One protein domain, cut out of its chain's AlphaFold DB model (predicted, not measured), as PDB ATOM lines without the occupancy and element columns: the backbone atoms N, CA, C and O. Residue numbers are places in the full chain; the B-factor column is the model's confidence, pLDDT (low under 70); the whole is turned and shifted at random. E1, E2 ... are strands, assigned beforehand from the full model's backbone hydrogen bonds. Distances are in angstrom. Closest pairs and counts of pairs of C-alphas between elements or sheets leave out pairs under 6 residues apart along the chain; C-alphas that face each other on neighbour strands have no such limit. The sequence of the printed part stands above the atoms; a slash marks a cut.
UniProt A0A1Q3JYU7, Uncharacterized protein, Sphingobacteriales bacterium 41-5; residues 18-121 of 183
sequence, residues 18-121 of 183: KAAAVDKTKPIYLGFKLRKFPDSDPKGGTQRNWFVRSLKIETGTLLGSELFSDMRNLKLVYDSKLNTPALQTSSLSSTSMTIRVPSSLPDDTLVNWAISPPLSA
ATOM      1  N   LYS A  18     291.781 168.710 352.962       73.62
ATOM      2  CA  LYS A  18     292.938 169.557 352.617       73.62
ATOM      3  C   LYS A  18     294.114 168.724 352.128       73.62
ATOM      4  O   LYS A  18     294.806 169.144 351.202       73.62
ATOM      5  N   ALA A  19     294.330 167.553 352.726       73.81
ATOM      6  CA  ALA A  19     295.357 166.615 352.281       73.81
ATOM      7  C   ALA A  19     295.048 166.040 350.887       73.81
ATOM      8  O   ALA A  19     295.960 165.792 350.104       73.81
ATOM      9  N   ALA A  20     293.763 165.878 350.553       69.94
ATOM     10  CA  ALA A  20     293.317 165.400 349.244       69.94
ATOM     11  C   ALA A  20     293.340 166.480 348.138       69.94
ATOM     12  O   ALA A  20     293.117 166.173 346.964       69.94
ATOM     13  N   ALA A  21     293.586 167.746 348.486       70.50
ATOM     14  CA  ALA A  21     293.569 168.861 347.549       70.50
ATOM     15  C   ALA A  21     294.831 168.888 346.672       70.50
ATOM     16  O   ALA A  21     295.927 169.154 347.161       70.50
ATOM     17  N   VAL A  22     294.672 168.697 345.358       72.12
ATOM     18  CA  VAL A  22     295.778 168.828 344.385       72.12
ATOM     19  C   VAL A  22     296.245 170.284 344.263       72.12
ATOM     20  O   VAL A  22     297.429 170.552 344.093       72.12
ATOM     21  N   ASP A  23     295.314 171.231 344.373       77.12
ATOM     22  CA  ASP A  23     295.580 172.665 344.308       77.12
ATOM     23  C   ASP A  23     294.768 173.379 345.392       77.12
ATOM     24  O   ASP A  23     293.548 173.516 345.291       77.12
ATOM     25  N   LYS A  24     295.458 173.843 346.438       73.62
ATOM     26  CA  LYS A  24     294.848 174.507 347.602       73.62
ATOM     27  C   LYS A  24     294.284 175.895 347.280       73.62
ATOM     28  O   LYS A  24     293.606 176.488 348.116       73.62
ATOM     29  N   THR A  25     294.555 176.429 346.088       74.12
ATOM     30  CA  THR A  25     294.035 177.734 345.655       74.12
ATOM     31  C   THR A  25     292.656 177.638 345.004       74.12
ATOM     32  O   THR A  25     291.957 178.649 344.904       74.12
ATOM     33  N   LYS A  26     292.238 176.432 344.596       81.25
ATOM     34  CA  LYS A  26     290.969 176.185 343.908       81.25
ATOM     35  C   LYS A  26     289.910 175.620 344.857       81.25
ATOM     36  O   LYS A  26     290.249 174.923 345.813       81.25
ATOM     37  N   PRO A  27     288.618 175.892 344.599       83.38
ATOM     38  CA  PRO A  27     287.545 175.251 345.341       83.38
ATOM     39  C   PRO A  27     287.520 173.746 345.060       83.38
ATOM     40  O   PRO A  27     287.655 173.307 343.916       83.38
ATOM     41  N   ILE A  28     287.298 172.968 346.113       85.94
ATOM     42  CA  ILE A  28     287.119 171.519 346.055       85.94
ATOM     43  C   ILE A  28     285.624 171.220 346.044       85.94
ATOM     44  O   ILE A  28     284.844 171.877 346.729       85.94
ATOM     45  N   TYR A  29     285.220 170.205 345.289       88.44
ATOM     46  CA  TYR A  29     283.840 169.733 345.244       88.44
ATOM     47  C   TYR A  29     283.807 168.246 345.574       88.44
ATOM     48  O   TYR A  29     284.619 167.474 345.065       88.44
ATOM     49  N   LEU A  30     282.846 167.834 346.395       88.38
ATOM     50  CA  LEU A  30     282.558 166.429 346.654       88.38
ATOM     51  C   LEU A  30     281.432 165.981 345.728       88.38
ATOM     52  O   LEU A  30     280.350 166.568 345.725       88.38
ATOM     53  N   GLY A  31     281.699 164.947 344.932       91.38
ATOM     54  CA  GLY A  31     280.754 164.387 343.972       91.38
ATOM     55  C   GLY A  31     280.415 162.936 344.292       91.38
ATOM     56  O   GLY A  31     281.291 162.076 344.317       91.38
ATOM     57  N   PHE A  32     279.130 162.655 344.471       92.06
ATOM     58  CA  PHE A  32     278.588 161.313 344.646       92.06
ATOM     59  C   PHE A  32     277.934 160.870 343.344       92.06
ATOM     60  O   PHE A  32     276.923 161.443 342.942       92.06
ATOM     61  N   LYS A  33     278.508 159.862 342.683       93.06
ATOM     62  CA  LYS A  33     278.018 159.343 341.401       93.06
ATOM     63  C   LYS A  33     277.254 158.042 341.598       93.06
ATOM     64  O   LYS A  33     277.841 157.047 342.012       93.06
ATOM     65  N   LEU A  34     275.992 158.018 341.189       91.44
ATOM     66  CA  LEU A  34     275.255 156.780 340.970       91.44
ATOM     67  C   LEU A  34     275.208 156.491 339.472       91.44
ATOM     68  O   LEU A  34     274.669 157.286 338.705       91.44
ATOM     69  N   ARG A  35     275.743 155.341 339.060       90.94
ATOM     70  CA  ARG A  35     275.582 154.817 337.701       90.94
ATOM     71  C   ARG A  35     274.755 153.542 337.760       90.94
ATOM     72  O   ARG A  35     275.175 152.582 338.396       90.94
ATOM     73  N   LYS A  36     273.618 153.536 337.071       89.19
ATOM     74  CA  LYS A  36     272.779 152.353 336.875       89.19
ATOM     75  C   LYS A  36     272.999 151.817 335.465       89.19
ATOM     76  O   LYS A  36     272.908 152.580 334.507       89.19
ATOM     77  N   PHE A  37     273.318 150.532 335.362       89.31
ATOM     78  CA  PHE A  37     273.325 149.780 334.103       89.31
ATOM     79  C   PHE A  37     271.939 149.175 333.854       89.31
ATOM     80  O   PHE A  37     271.193 149.036 334.826       89.31
ATOM     81  N   PRO A  38     271.595 148.814 332.605       89.50
ATOM     82  CA  PRO A  38     270.336 148.148 332.283       89.50
ATOM     83  C   PRO A  38     270.085 146.939 333.187       89.50
ATOM     84  O   PRO A  38     271.027 146.245 333.562       89.50
ATOM     85  N   ASP A  39     268.828 146.665 333.521       87.12
ATOM     86  CA  ASP A  39     268.482 145.553 334.421       87.12
ATOM     87  C   ASP A  39     268.884 144.182 333.830       87.12
ATOM     88  O   ASP A  39     269.110 143.229 334.573       87.12
ATOM     89  N   SER A  40     268.996 144.096 332.501       85.88
ATOM     90  CA  SER A  40     269.457 142.930 331.738       85.88
ATOM     91  C   SER A  40     270.987 142.804 331.634       85.88
ATOM     92  O   SER A  40     271.482 141.767 331.189       85.88
ATOM     93  N   ASP A  41     271.750 143.827 332.030       86.62
ATOM     94  CA  ASP A  41     273.215 143.812 331.994       86.62
ATOM     95  C   ASP A  41     273.768 142.972 333.165       86.62
ATOM     96  O   ASP A  41     273.323 143.152 334.299       86.62
ATOM     97  N   PRO A  42     274.778 142.107 332.958       83.25
ATOM     98  CA  PRO A  42     275.437 141.369 334.042       83.25
ATOM     99  C   PRO A  42     276.052 142.248 335.148       83.25
ATOM    100  O   PRO A  42     276.260 141.782 336.265       83.25
ATOM    101  N   LYS A  43     276.383 143.509 334.838       80.50
ATOM    102  CA  LYS A  43     276.852 144.542 335.783       80.50
ATOM    103  C   LYS A  43     275.702 145.368 336.366       80.50
ATOM    104  O   LYS A  43     275.931 146.210 337.237       80.50
ATOM    105  N   GLY A  44     274.500 145.194 335.829       72.56
ATOM    106  CA  GLY A  44     273.267 145.812 336.282       72.56
ATOM    107  C   GLY A  44     272.591 145.028 337.397       72.56
ATOM    108  O   GLY A  44     273.082 144.019 337.897       72.56
ATOM    109  N   GLY A  45     271.454 145.552 337.834       74.31
ATOM    110  CA  GLY A  45     270.645 144.940 338.875       74.31
ATOM    111  C   GLY A  45     269.399 145.764 339.160       74.31
ATOM    112  O   GLY A  45     269.315 146.944 338.827       74.31
ATOM    113  N   THR A  46     268.427 145.152 339.831       79.81
ATOM    114  CA  THR A  46     267.145 145.802 340.161       79.81
ATOM    115  C   THR A  46     267.275 146.859 341.263       79.81
ATOM    116  O   THR A  46     266.308 147.571 341.566       79.81
ATOM    117  N   GLN A  47     268.460 146.980 341.871       79.19
ATOM    118  CA  GLN A  47     268.746 147.946 342.918       79.19
ATOM    119  C   GLN A  47     268.977 149.335 342.325       79.19
ATOM    120  O   GLN A  47     269.917 149.588 341.581       79.19
ATOM    121  N   ARG A  48     268.081 150.253 342.685       82.38
ATOM    122  CA  ARG A  48     267.939 151.571 342.047       82.38
ATOM    123  C   ARG A  48     268.183 152.747 342.989       82.38
ATOM    124  O   ARG A  48     268.028 153.899 342.594       82.38
ATOM    125  N   ASN A  49     268.528 152.453 344.240       88.00
ATOM    126  CA  ASN A  49     268.664 153.441 345.299       88.00
ATOM    127  C   ASN A  49     270.040 153.327 345.939       88.00
ATOM    128  O   ASN A  49     270.439 152.236 346.354       88.00
ATOM    129  N   TRP A  50     270.701 154.467 346.092       89.25
ATOM    130  CA  TRP A  50     271.888 154.599 346.913       89.25
ATOM    131  C   TRP A  50     271.634 155.596 348.036       89.25
ATOM    132  O   TRP A  50     271.086 156.679 347.817       89.25
ATOM    133  N   PHE A  51     272.004 155.193 349.247       87.81
ATOM    134  CA  PHE A  51     271.775 155.954 350.463       87.81
ATOM    135  C   PHE A  51     273.113 156.322 351.080       87.81
ATOM    136  O   PHE A  51     273.971 155.462 351.270       87.81
ATOM    137  N   VAL A  52     273.244 157.584 351.465       88.31
ATOM    138  CA  VAL A  52     274.317 158.052 352.337       88.31
ATOM    139  C   VAL A  52     273.645 158.709 353.539       88.31
ATOM    140  O   VAL A  52     272.621 159.384 353.395       88.31
ATOM    141  N   ARG A  53     274.173 158.475 354.739       88.06
ATOM    142  CA  ARG A  53     273.596 158.974 355.993       88.06
ATOM    143  C   ARG A  53     274.620 159.797 356.754       88.06
ATOM    144  O   ARG A  53     275.789 159.428 356.777       88.06
ATOM    145  N   SER A  54     274.150 160.871 357.380       85.62
ATOM    146  CA  SER A  54     274.912 161.687 358.333       85.62
ATOM    147  C   SER A  54     276.290 162.145 357.828       85.62
ATOM    148  O   SER A  54     277.236 162.204 358.610       85.62
ATOM    149  N   LEU A  55     276.412 162.472 356.536       86.62
ATOM    150  CA  LEU A  55     277.631 163.091 356.016       86.62
ATOM    151  C   LEU A  55     277.721 164.516 356.562       86.62
ATOM    152  O   LEU A  55     276.827 165.331 356.329       86.62
ATOM    153  N   LYS A  56     278.828 164.801 357.237       86.69
ATOM    154  CA  LYS A  56     279.175 166.130 357.726       86.69
ATOM    155  C   LYS A  56     280.511 166.543 357.142       86.69
ATOM    156  O   LYS A  56     281.419 165.723 357.017       86.69
ATOM    157  N   ILE A  57     280.610 167.813 356.790       85.44
ATOM    158  CA  ILE A  57     281.856 168.463 356.419       85.44
ATOM    159  C   ILE A  57     282.147 169.426 357.555       85.44
ATOM    160  O   ILE A  57     281.391 170.371 357.779       85.44
ATOM    161  N   GLU A  58     283.205 169.139 358.296       84.75
ATOM    162  CA  GLU A  58     283.572 169.874 359.498       84.75
ATOM    163  C   GLU A  58     284.946 170.515 359.307       84.75
ATOM    164  O   GLU A  58     285.813 169.965 358.623       84.75
ATOM    165  N   THR A  59     285.135 171.689 359.901       78.44
ATOM    166  CA  THR A  59     286.447 172.321 360.019       78.44
ATOM    167  C   THR A  59     287.002 172.044 361.409       78.44
ATOM    168  O   THR A  59     286.311 172.249 362.405       78.44
ATOM    169  N   GLY A  60     288.236 171.547 361.476       73.50
ATOM    170  CA  GLY A  60     288.951 171.377 362.736       73.50
ATOM    171  C   GLY A  60     289.622 172.687 363.132       73.50
ATOM    172  O   GLY A  60     290.478 173.182 362.399       73.50
ATOM    173  N   THR A  61     289.244 173.238 364.280       69.56
ATOM    174  CA  THR A  61     289.887 174.412 364.884       69.56
ATOM    175  C   THR A  61     290.600 174.007 366.174       69.56
ATOM    176  O   THR A  61     290.351 172.927 366.714       69.56
ATOM    177  N   LEU A  62     291.444 174.889 366.725       63.53
ATOM    178  CA  LEU A  62     292.054 174.690 368.051       63.53
ATOM    179  C   LEU A  62     291.007 174.527 369.176       63.53
ATOM    180  O   LEU A  62     291.337 174.035 370.251       63.53
ATOM    181  N   LEU A  63     289.756 174.930 368.931       66.06
ATOM    182  CA  LEU A  63     288.652 174.911 369.893       66.06
ATOM    183  C   LEU A  63     287.698 173.720 369.705       66.06
ATOM    184  O   LEU A  63     286.825 173.501 370.544       66.06
ATOM    185  N   GLY A  64     287.850 172.953 368.623       70.69
ATOM    186  CA  GLY A  64     286.974 171.838 368.271       70.69
ATOM    187  C   GLY A  64     286.510 171.868 366.816       70.69
ATOM    188  O   GLY A  64     286.961 172.689 366.011       70.69
ATOM    189  N   SER A  65     285.615 170.942 366.476       78.69
ATOM    190  CA  SER A  65     285.049 170.825 365.132       78.69
ATOM    191  C   SER A  65     283.808 171.699 364.978       78.69
ATOM    192  O   SER A  65     282.863 171.574 365.759       78.69
ATOM    193  N   GLU A  66     283.768 172.521 363.933       81.75
ATOM    194  CA  GLU A  66     282.561 173.253 363.539       81.75
ATOM    195  C   GLU A  66     281.968 172.682 362.248       81.75
ATOM    196  O   GLU A  66     282.694 172.330 361.314       81.75
ATOM    197  N   LEU A  67     280.635 172.596 362.179       81.56
ATOM    198  CA  LEU A  67     279.933 172.137 360.982       81.56
ATOM    199  C   LEU A  67     280.005 173.213 359.896       81.56
ATOM    200  O   LEU A  67     279.359 174.252 359.992       81.56
ATOM    201  N   PHE A  68     280.743 172.922 358.831       79.06
ATOM    202  CA  PHE A  68     280.860 173.797 357.672       79.06
ATOM    203  C   PHE A  68     279.734 173.550 356.663       79.06
ATOM    204  O   PHE A  68     279.158 174.482 356.103       79.06
ATOM    205  N   SER A  69     279.417 172.282 356.398       85.19
ATOM    206  CA  SER A  69     278.345 171.925 355.471       85.19
ATOM    207  C   SER A  69     277.837 170.505 355.697       85.19
ATOM    208  O   SER A  69     278.494 169.673 356.323       85.19
ATOM    209  N   ASP A  70     276.657 170.221 355.159       88.00
ATOM    210  CA  ASP A  70     275.994 168.930 355.247       88.00
ATOM    211  C   ASP A  70     275.350 168.541 353.904       88.00
ATOM    212  O   ASP A  70     275.470 169.216 352.875       88.00
ATOM    213  N   MET A  71     274.637 167.420 353.924       89.19
ATOM    214  CA  MET A  71     273.951 166.849 352.766       89.19
ATOM    215  C   MET A  71     272.857 167.738 352.168       89.19
ATOM    216  O   MET A  71     272.561 167.611 350.980       89.19
ATOM    217  N   ARG A  72     272.247 168.632 352.954       90.44
ATOM    218  CA  ARG A  72     271.153 169.492 352.484       90.44
ATOM    219  C   ARG A  72     271.645 170.510 351.459       90.44
ATOM    220  O   ARG A  72     270.871 170.935 350.604       90.44
ATOM    221  N   ASN A  73     272.917 170.885 351.542       90.12
ATOM    222  CA  ASN A  73     273.517 171.873 350.655       90.12
ATOM    223  C   ASN A  73     274.002 171.280 349.324       90.12
ATOM    224  O   ASN A  73     274.380 172.038 348.430       90.12
ATOM    225  N   LEU A  74     273.977 169.952 349.163       93.00
ATOM    226  CA  LEU A  74     274.312 169.313 347.893       93.00
ATOM    227  C   LEU A  74     273.290 169.692 346.803       93.00
ATOM    228  O   LEU A  74     272.125 169.996 347.064       93.00
ATOM    229  N   LYS A  75     273.722 169.639 345.546       95.06
ATOM    230  CA  LYS A  75     272.872 169.789 344.364       95.06
ATOM    231  C   LYS A  75     272.756 168.459 343.640       95.06
ATOM    232  O   LYS A  75     273.762 167.820 343.340       95.06
ATOM    233  N   LEU A  76     271.520 168.062 343.351       95.31
ATOM    234  CA  LEU A  76     271.226 166.896 342.528       95.31
ATOM    235  C   LEU A  76     271.348 167.279 341.053       95.31
ATOM    236  O   LEU A  76     270.735 168.250 340.612       95.31
ATOM    237  N   VAL A  77     272.131 166.509 340.305       95.50
ATOM    238  CA  VAL A  77     272.255 166.623 338.850       95.50
ATOM    239  C   VAL A  77     271.776 165.313 338.253       95.50
ATOM    240  O   VAL A  77     272.323 164.246 338.541       95.50
ATOM    241  N   TYR A  78     270.722 165.403 337.457       95.19
ATOM    242  CA  TYR A  78     270.052 164.249 336.880       95.19
ATOM    243  C   TYR A  78     270.551 163.960 335.469       95.19
ATOM    244  O   TYR A  78     270.928 164.873 334.733       95.19
ATOM    245  N   ASP A  79     270.505 162.684 335.092       94.56
ATOM    246  CA  ASP A  79     270.648 162.264 333.702       94.56
ATOM    247  C   ASP A  79     269.624 162.994 332.814       94.56
ATOM    248  O   ASP A  79     268.488 163.234 333.233       94.56
ATOM    249  N   SER A  80     269.996 163.320 331.574       93.06
ATOM    250  CA  SER A  80     269.113 164.032 330.643       93.06
ATOM    251  C   SER A  80     267.834 163.254 330.321       93.06
ATOM    252  O   SER A  80     266.823 163.862 329.972       93.06
ATOM    253  N   LYS A  81     267.843 161.926 330.489       91.50
ATOM    254  CA  LYS A  81     266.654 161.072 330.353       91.50
ATOM    255  C   LYS A  81     265.644 161.250 331.493       91.50
ATOM    256  O   LYS A  81     264.472 160.925 331.329       91.50
ATOM    257  N   LEU A  82     266.061 161.790 332.639       92.75
ATOM    258  CA  LEU A  82     265.192 162.126 333.773       92.75
ATOM    259  C   LEU A  82     264.711 163.576 333.649       92.75
ATOM    260  O   LEU A  82     264.967 164.434 334.495       92.75
ATOM    261  N   ASN A  83     264.022 163.853 332.548       91.50
ATOM    262  CA  ASN A  83     263.634 165.193 332.108       91.50
ATOM    263  C   ASN A  83     262.319 165.712 332.711       91.50
ATOM    264  O   ASN A  83     261.911 166.830 332.407       91.50
ATOM    265  N   THR A  84     261.648 164.930 333.558       92.19
ATOM    266  CA  THR A  84     260.405 165.341 334.221       92.19
ATOM    267  C   THR A  84     260.518 165.220 335.741       92.19
ATOM    268  O   THR A  84     261.222 164.334 336.233       92.19
ATOM    269  N   PRO A  85     259.778 166.040 336.512       91.00
ATOM    270  CA  PRO A  85     259.761 165.937 337.972       91.00
ATOM    271  C   PRO A  85     259.377 164.542 338.488       91.00
ATOM    272  O   PRO A  85     259.911 164.090 339.495       91.00
ATOM    273  N   ALA A  86     258.504 163.823 337.774       91.00
ATOM    274  CA  ALA A  86     258.100 162.461 338.131       91.00
ATOM    275  C   ALA A  86     259.254 161.441 338.049       91.00
ATOM    276  O   ALA A  86     259.246 160.437 338.757       91.00
ATOM    277  N   LEU A  87     260.254 161.697 337.199       91.44
ATOM    278  CA  LEU A  87     261.447 160.859 337.057       91.44
ATOM    279  C   LEU A  87     262.570 161.278 338.025       91.44
ATOM    280  O   LEU A  87     263.416 160.459 338.394       91.44
ATOM    281  N   GLN A  88     262.555 162.531 338.489       92.81
ATOM    282  CA  GLN A  88     263.535 163.123 339.405       92.81
ATOM    283  C   GLN A  88     263.201 162.834 340.879       92.81
ATOM    284  O   GLN A  88     262.859 163.715 341.661       92.81
ATOM    285  N   THR A  89     263.316 161.565 341.271       90.75
ATOM    286  CA  THR A  89     262.870 161.059 342.588       90.75
ATOM    287  C   THR A  89     263.949 161.057 343.682       90.75
ATOM    288  O   THR A  89     263.746 160.485 344.757       90.75
ATOM    289  N   SER A  90     265.115 161.659 343.430       94.12
ATOM    290  CA  SER A  90     266.187 161.747 344.433       94.12
ATOM    291  C   SER A  90     265.873 162.824 345.473       94.12
ATOM    292  O   SER A  90     265.175 163.795 345.189       94.12
ATOM    293  N   SER A  91     266.389 162.665 346.690       93.44
ATOM    294  CA  SER A  91     266.101 163.582 347.793       93.44
ATOM    295  C   SER A  91     267.308 163.830 348.688       93.44
ATOM    296  O   SER A  91     268.182 162.975 348.856       93.44
ATOM    297  N   LEU A  92     267.335 165.027 349.274       94.12
ATOM    298  CA  LEU A  92     268.362 165.488 350.199       94.12
ATOM    299  C   LEU A  92     267.705 166.018 351.472       94.12
ATOM    300  O   LEU A  92     266.725 166.761 351.421       94.12
ATOM    301  N   SER A  93     268.269 165.651 352.613       92.19
ATOM    302  CA  SER A  93     267.996 166.238 353.923       92.19
ATOM    303  C   SER A  93     269.321 166.442 354.657       92.19
ATOM    304  O   SER A  93     270.368 166.045 354.153       92.19
ATOM    305  N   SER A  94     269.299 167.025 355.854       87.12
ATOM    306  CA  SER A  94     270.509 167.166 356.679       87.12
ATOM    307  C   SER A  94     271.091 165.823 357.147       87.12
ATOM    308  O   SER A  94     272.272 165.743 357.465       87.12
ATOM    309  N   THR A  95     270.287 164.755 357.192       89.25
ATOM    310  CA  THR A  95     270.692 163.447 357.745       89.25
ATOM    311  C   THR A  95     270.696 162.315 356.725       89.25
ATOM    312  O   THR A  95     271.255 161.247 356.992       89.25
ATOM    313  N   SER A  96     270.085 162.512 355.559       90.81
ATOM    314  CA  SER A  96     269.996 161.492 354.523       90.81
ATOM    315  C   SER A  96     270.089 162.095 353.132       90.81
ATOM    316  O   SER A  96     269.298 162.961 352.762       90.81
ATOM    317  N   MET A  97     270.982 161.537 352.326       93.19
ATOM    318  CA  MET A  97     270.969 161.684 350.881       93.19
ATOM    319  C   MET A  97     270.479 160.380 350.274       93.19
ATOM    320  O   MET A  97     271.021 159.311 350.568       93.19
ATOM    321  N   THR A  98     269.478 160.474 349.404       94.06
ATOM    322  CA  THR A  98     269.047 159.344 348.590       94.06
ATOM    323  C   THR A  98     269.136 159.695 347.117       94.06
ATOM    324  O   THR A  98     268.361 160.512 346.623       94.06
ATOM    325  N   ILE A  99     270.047 159.031 346.409       93.62
ATOM    326  CA  ILE A  99     270.142 159.110 344.953       93.62
ATOM    327  C   ILE A  99     269.376 157.918 344.384       93.62
ATOM    328  O   ILE A  99     269.646 156.767 344.734       93.62
ATOM    329  N   ARG A 100     268.383 158.200 343.544       91.69
ATOM    330  CA  ARG A 100     267.469 157.214 342.964       91.69
ATOM    331  C   ARG A 100     267.452 157.310 341.454       91.69
ATOM    332  O   ARG A 100     267.605 158.395 340.892       91.69
ATOM    333  N   VAL A 101     267.187 156.177 340.823       90.12
ATOM    334  CA  VAL A 101     266.767 156.082 339.423       90.12
ATOM    335  C   VAL A 101     265.384 155.422 339.356       90.12
ATOM    336  O   VAL A 101     265.124 154.477 340.103       90.12
ATOM    337  N   PRO A 102     264.463 155.919 338.514       88.56
ATOM    338  CA  PRO A 102     263.107 155.391 338.447       88.56
ATOM    339  C   PRO A 102     263.077 153.984 337.836       88.56
ATOM    340  O   PRO A 102     263.930 153.612 337.029       88.56
ATOM    341  N   SER A 103     262.070 153.190 338.199       86.75
ATOM    342  CA  SER A 103     261.855 151.849 337.636       86.75
ATOM    343  C   SER A 103     261.228 151.861 336.243       86.75
ATOM    344  O   SER A 103     261.220 150.829 335.586       86.75
ATOM    345  N   SER A 104     260.709 153.006 335.791       87.75
ATOM    346  CA  SER A 104     260.112 153.178 334.460       87.75
ATOM    347  C   SER A 104     261.132 153.149 333.316       87.75
ATOM    348  O   SER A 104     260.722 153.090 332.164       87.75
ATOM    349  N   LEU A 105     262.435 153.175 333.624       85.69
ATOM    350  CA  LEU A 105     263.537 153.114 332.657       85.69
ATOM    351  C   LEU A 105     264.476 151.927 332.983       85.69
ATOM    352  O   LEU A 105     265.604 152.119 333.459       85.69
ATOM    353  N   PRO A 106     264.007 150.672 332.833       84.19
ATOM    354  CA  PRO A 106     264.772 149.483 333.210       84.19
ATOM    355  C   PRO A 106     265.966 149.219 332.280       84.19
ATOM    356  O   PRO A 106     267.027 148.846 332.777       84.19
ATOM    357  N   ASP A 107     265.836 149.497 330.982       84.69
ATOM    358  CA  ASP A 107     266.851 149.169 329.966       84.69
ATOM    359  C   ASP A 107     267.860 150.294 329.700       84.69
ATOM    360  O   ASP A 107     268.795 150.146 328.914       84.69
ATOM    361  N   ASP A 108     267.707 151.431 330.375       87.88
ATOM    362  CA  ASP A 108     268.601 152.566 330.212       87.88
ATOM    363  C   ASP A 108     269.805 152.499 331.149       87.88
ATOM    364  O   ASP A 108     269.691 152.249 332.351       87.88
ATOM    365  N   THR A 109     270.970 152.858 330.605       90.12
ATOM    366  CA  THR A 109     272.073 153.336 331.443       90.12
ATOM    367  C   THR A 109     271.762 154.761 331.892       90.12
ATOM    368  O   THR A 109     271.527 155.623 331.041       90.12
ATOM    369  N   LEU A 110     271.788 154.998 333.203       91.56
ATOM    370  CA  LEU A 110     271.475 156.288 333.823       91.56
ATOM    371  C   LEU A 110     272.588 156.716 334.777       91.56
ATOM    372  O   LEU A 110     273.139 155.887 335.511       91.56
ATOM    373  N   VAL A 111     272.896 158.014 334.797       92.69
ATOM    374  CA  VAL A 111     273.876 158.594 335.719       92.69
ATOM    375  C   VAL A 111     273.296 159.794 336.455       92.69
ATOM    376  O   VAL A 111     273.037 160.832 335.858       92.69
ATOM    377  N   ASN A 112     273.203 159.680 337.779       94.50
ATOM    378  CA  ASN A 112     272.830 160.786 338.654       94.50
ATOM    379  C   ASN A 112     273.998 161.168 339.557       94.50
ATOM    380  O   ASN A 112     274.783 160.314 339.983       94.50
ATOM    381  N   TRP A 113     274.077 162.453 339.880       95.25
ATOM    382  CA  TRP A 113     275.072 162.998 340.787       95.25
ATOM    383  C   TRP A 113     274.427 163.752 341.941       95.25
ATOM    384  O   TRP A 113     273.385 164.386 341.781       95.25
ATOM    385  N   ALA A 114     275.104 163.748 343.081       95.31
ATOM    386  CA  ALA A 114     274.949 164.775 344.101       95.31
ATOM    387  C   ALA A 114     276.297 165.471 344.292       95.31
ATOM    388  O   ALA A 114     277.303 164.807 344.541       95.31
ATOM    389  N   ILE A 115     276.328 166.791 344.129       94.62
ATOM    390  CA  ILE A 115     277.560 167.585 344.112       94.62
ATOM    391  C   ILE A 115     277.494 168.632 345.220       94.62
ATOM    392  O   ILE A 115     276.475 169.302 345.375       94.62
ATOM    393  N   SER A 116     278.562 168.770 346.000       92.06
ATOM    394  CA  SER A 116     278.637 169.766 347.070       92.06
ATOM    395  C   SER A 116     278.741 171.194 346.541       92.06
ATOM    396  O   SER A 116     279.139 171.400 345.395       92.06
ATOM    397  N   PRO A 117     278.438 172.207 347.370       89.25
ATOM    398  CA  PRO A 117     278.917 173.558 347.107       89.25
ATOM    399  C   PRO A 117     280.458 173.588 347.089       89.25
ATOM    400  O   PRO A 117     281.095 172.638 347.567       89.25
ATOM    401  N   PRO A 118     281.067 174.664 346.555       87.56
ATOM    402  CA  PRO A 118     282.512 174.840 346.603       87.56
ATOM    403  C   PRO A 118     283.006 174.846 348.051       87.56
ATOM    404  O   PRO A 118     282.569 175.656 348.868       87.56
ATOM    405  N   LEU A 119     283.944 173.955 348.356       83.69
ATOM    406  CA  LEU A 119     284.653 173.895 349.626       83.69
ATOM    407  C   LEU A 119     285.982 174.631 349.457       83.69
ATOM    408  O   LEU A 119     286.810 174.259 348.622       83.69
ATOM    409  N   SER A 120     286.185 175.701 350.221       75.94
ATOM    410  CA  SER A 120     287.454 176.427 350.202       75.94
ATOM    411  C   SER A 120     288.499 175.657 351.007       75.94
ATOM    412  O   SER A 120     288.270 175.340 352.170       75.94
ATOM    413  N   ALA A 121     289.658 175.387 350.404       66.88
ATOM    414  CA  ALA A 121     290.803 174.802 351.102       66.88
ATOM    415  C   ALA A 121     291.660 175.848 351.842       66.88
ATOM    416  O   ALA A 121     292.631 175.478 352.508       66.88
TER     417      ALA A 121
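This is residues 18 to 121 of the 183 residues of an uncharacterized protein of Sphingobacteriales bacterium 41-5 (UniProt A0A1Q3JYU7). With little regular structure, this is a small, loose sandwich, E1, E7 and E5 facing E2 and E6, lengthened at one end where E2 runs on into hairpin E3 and E4. The 104 printed residues hold seven named strands, E1 to E7 in chain order, and no named helix: all strand, 38 residues. Sheets E1 E7 E5, E2 E6 and E3 E4 are antiparallel; radius of gyration of the C-alphas 16.3 A, spans 53 by 27 by 24 A.

Find C-alpha 31 at (280.754, 164.387, 343.972), where E1, residues 31 to 36, begins. Next come E2, 49 to 53; E3, 56 to 61; E4, 64 to 70, 17.3 A; E5, 75 to 77; E6, 96 to 100; and E7, 110 to 115, 16.4 A, ending at (277.560, 167.585, 344.112).

Within hydrogen-bond range find N 112 and O 34 of E7 and E1, 3.0 A; N 113 and O 77 of E7 and E5, 2.8 A; N 50 and O 99 of E2 and E6, 2.9 A; N 59 and O 66 of hairpin E3 and E4, 2.9 A. Across the sandwich, the closest C-alphas of E6 and E7 are Ile 99 and Asn 112, 7.1 A.

The printed part has no cut; links E1 to E2 and E5 to E6 are long. Residues 20, 61 to 63 and 121 have pLDDT under 70.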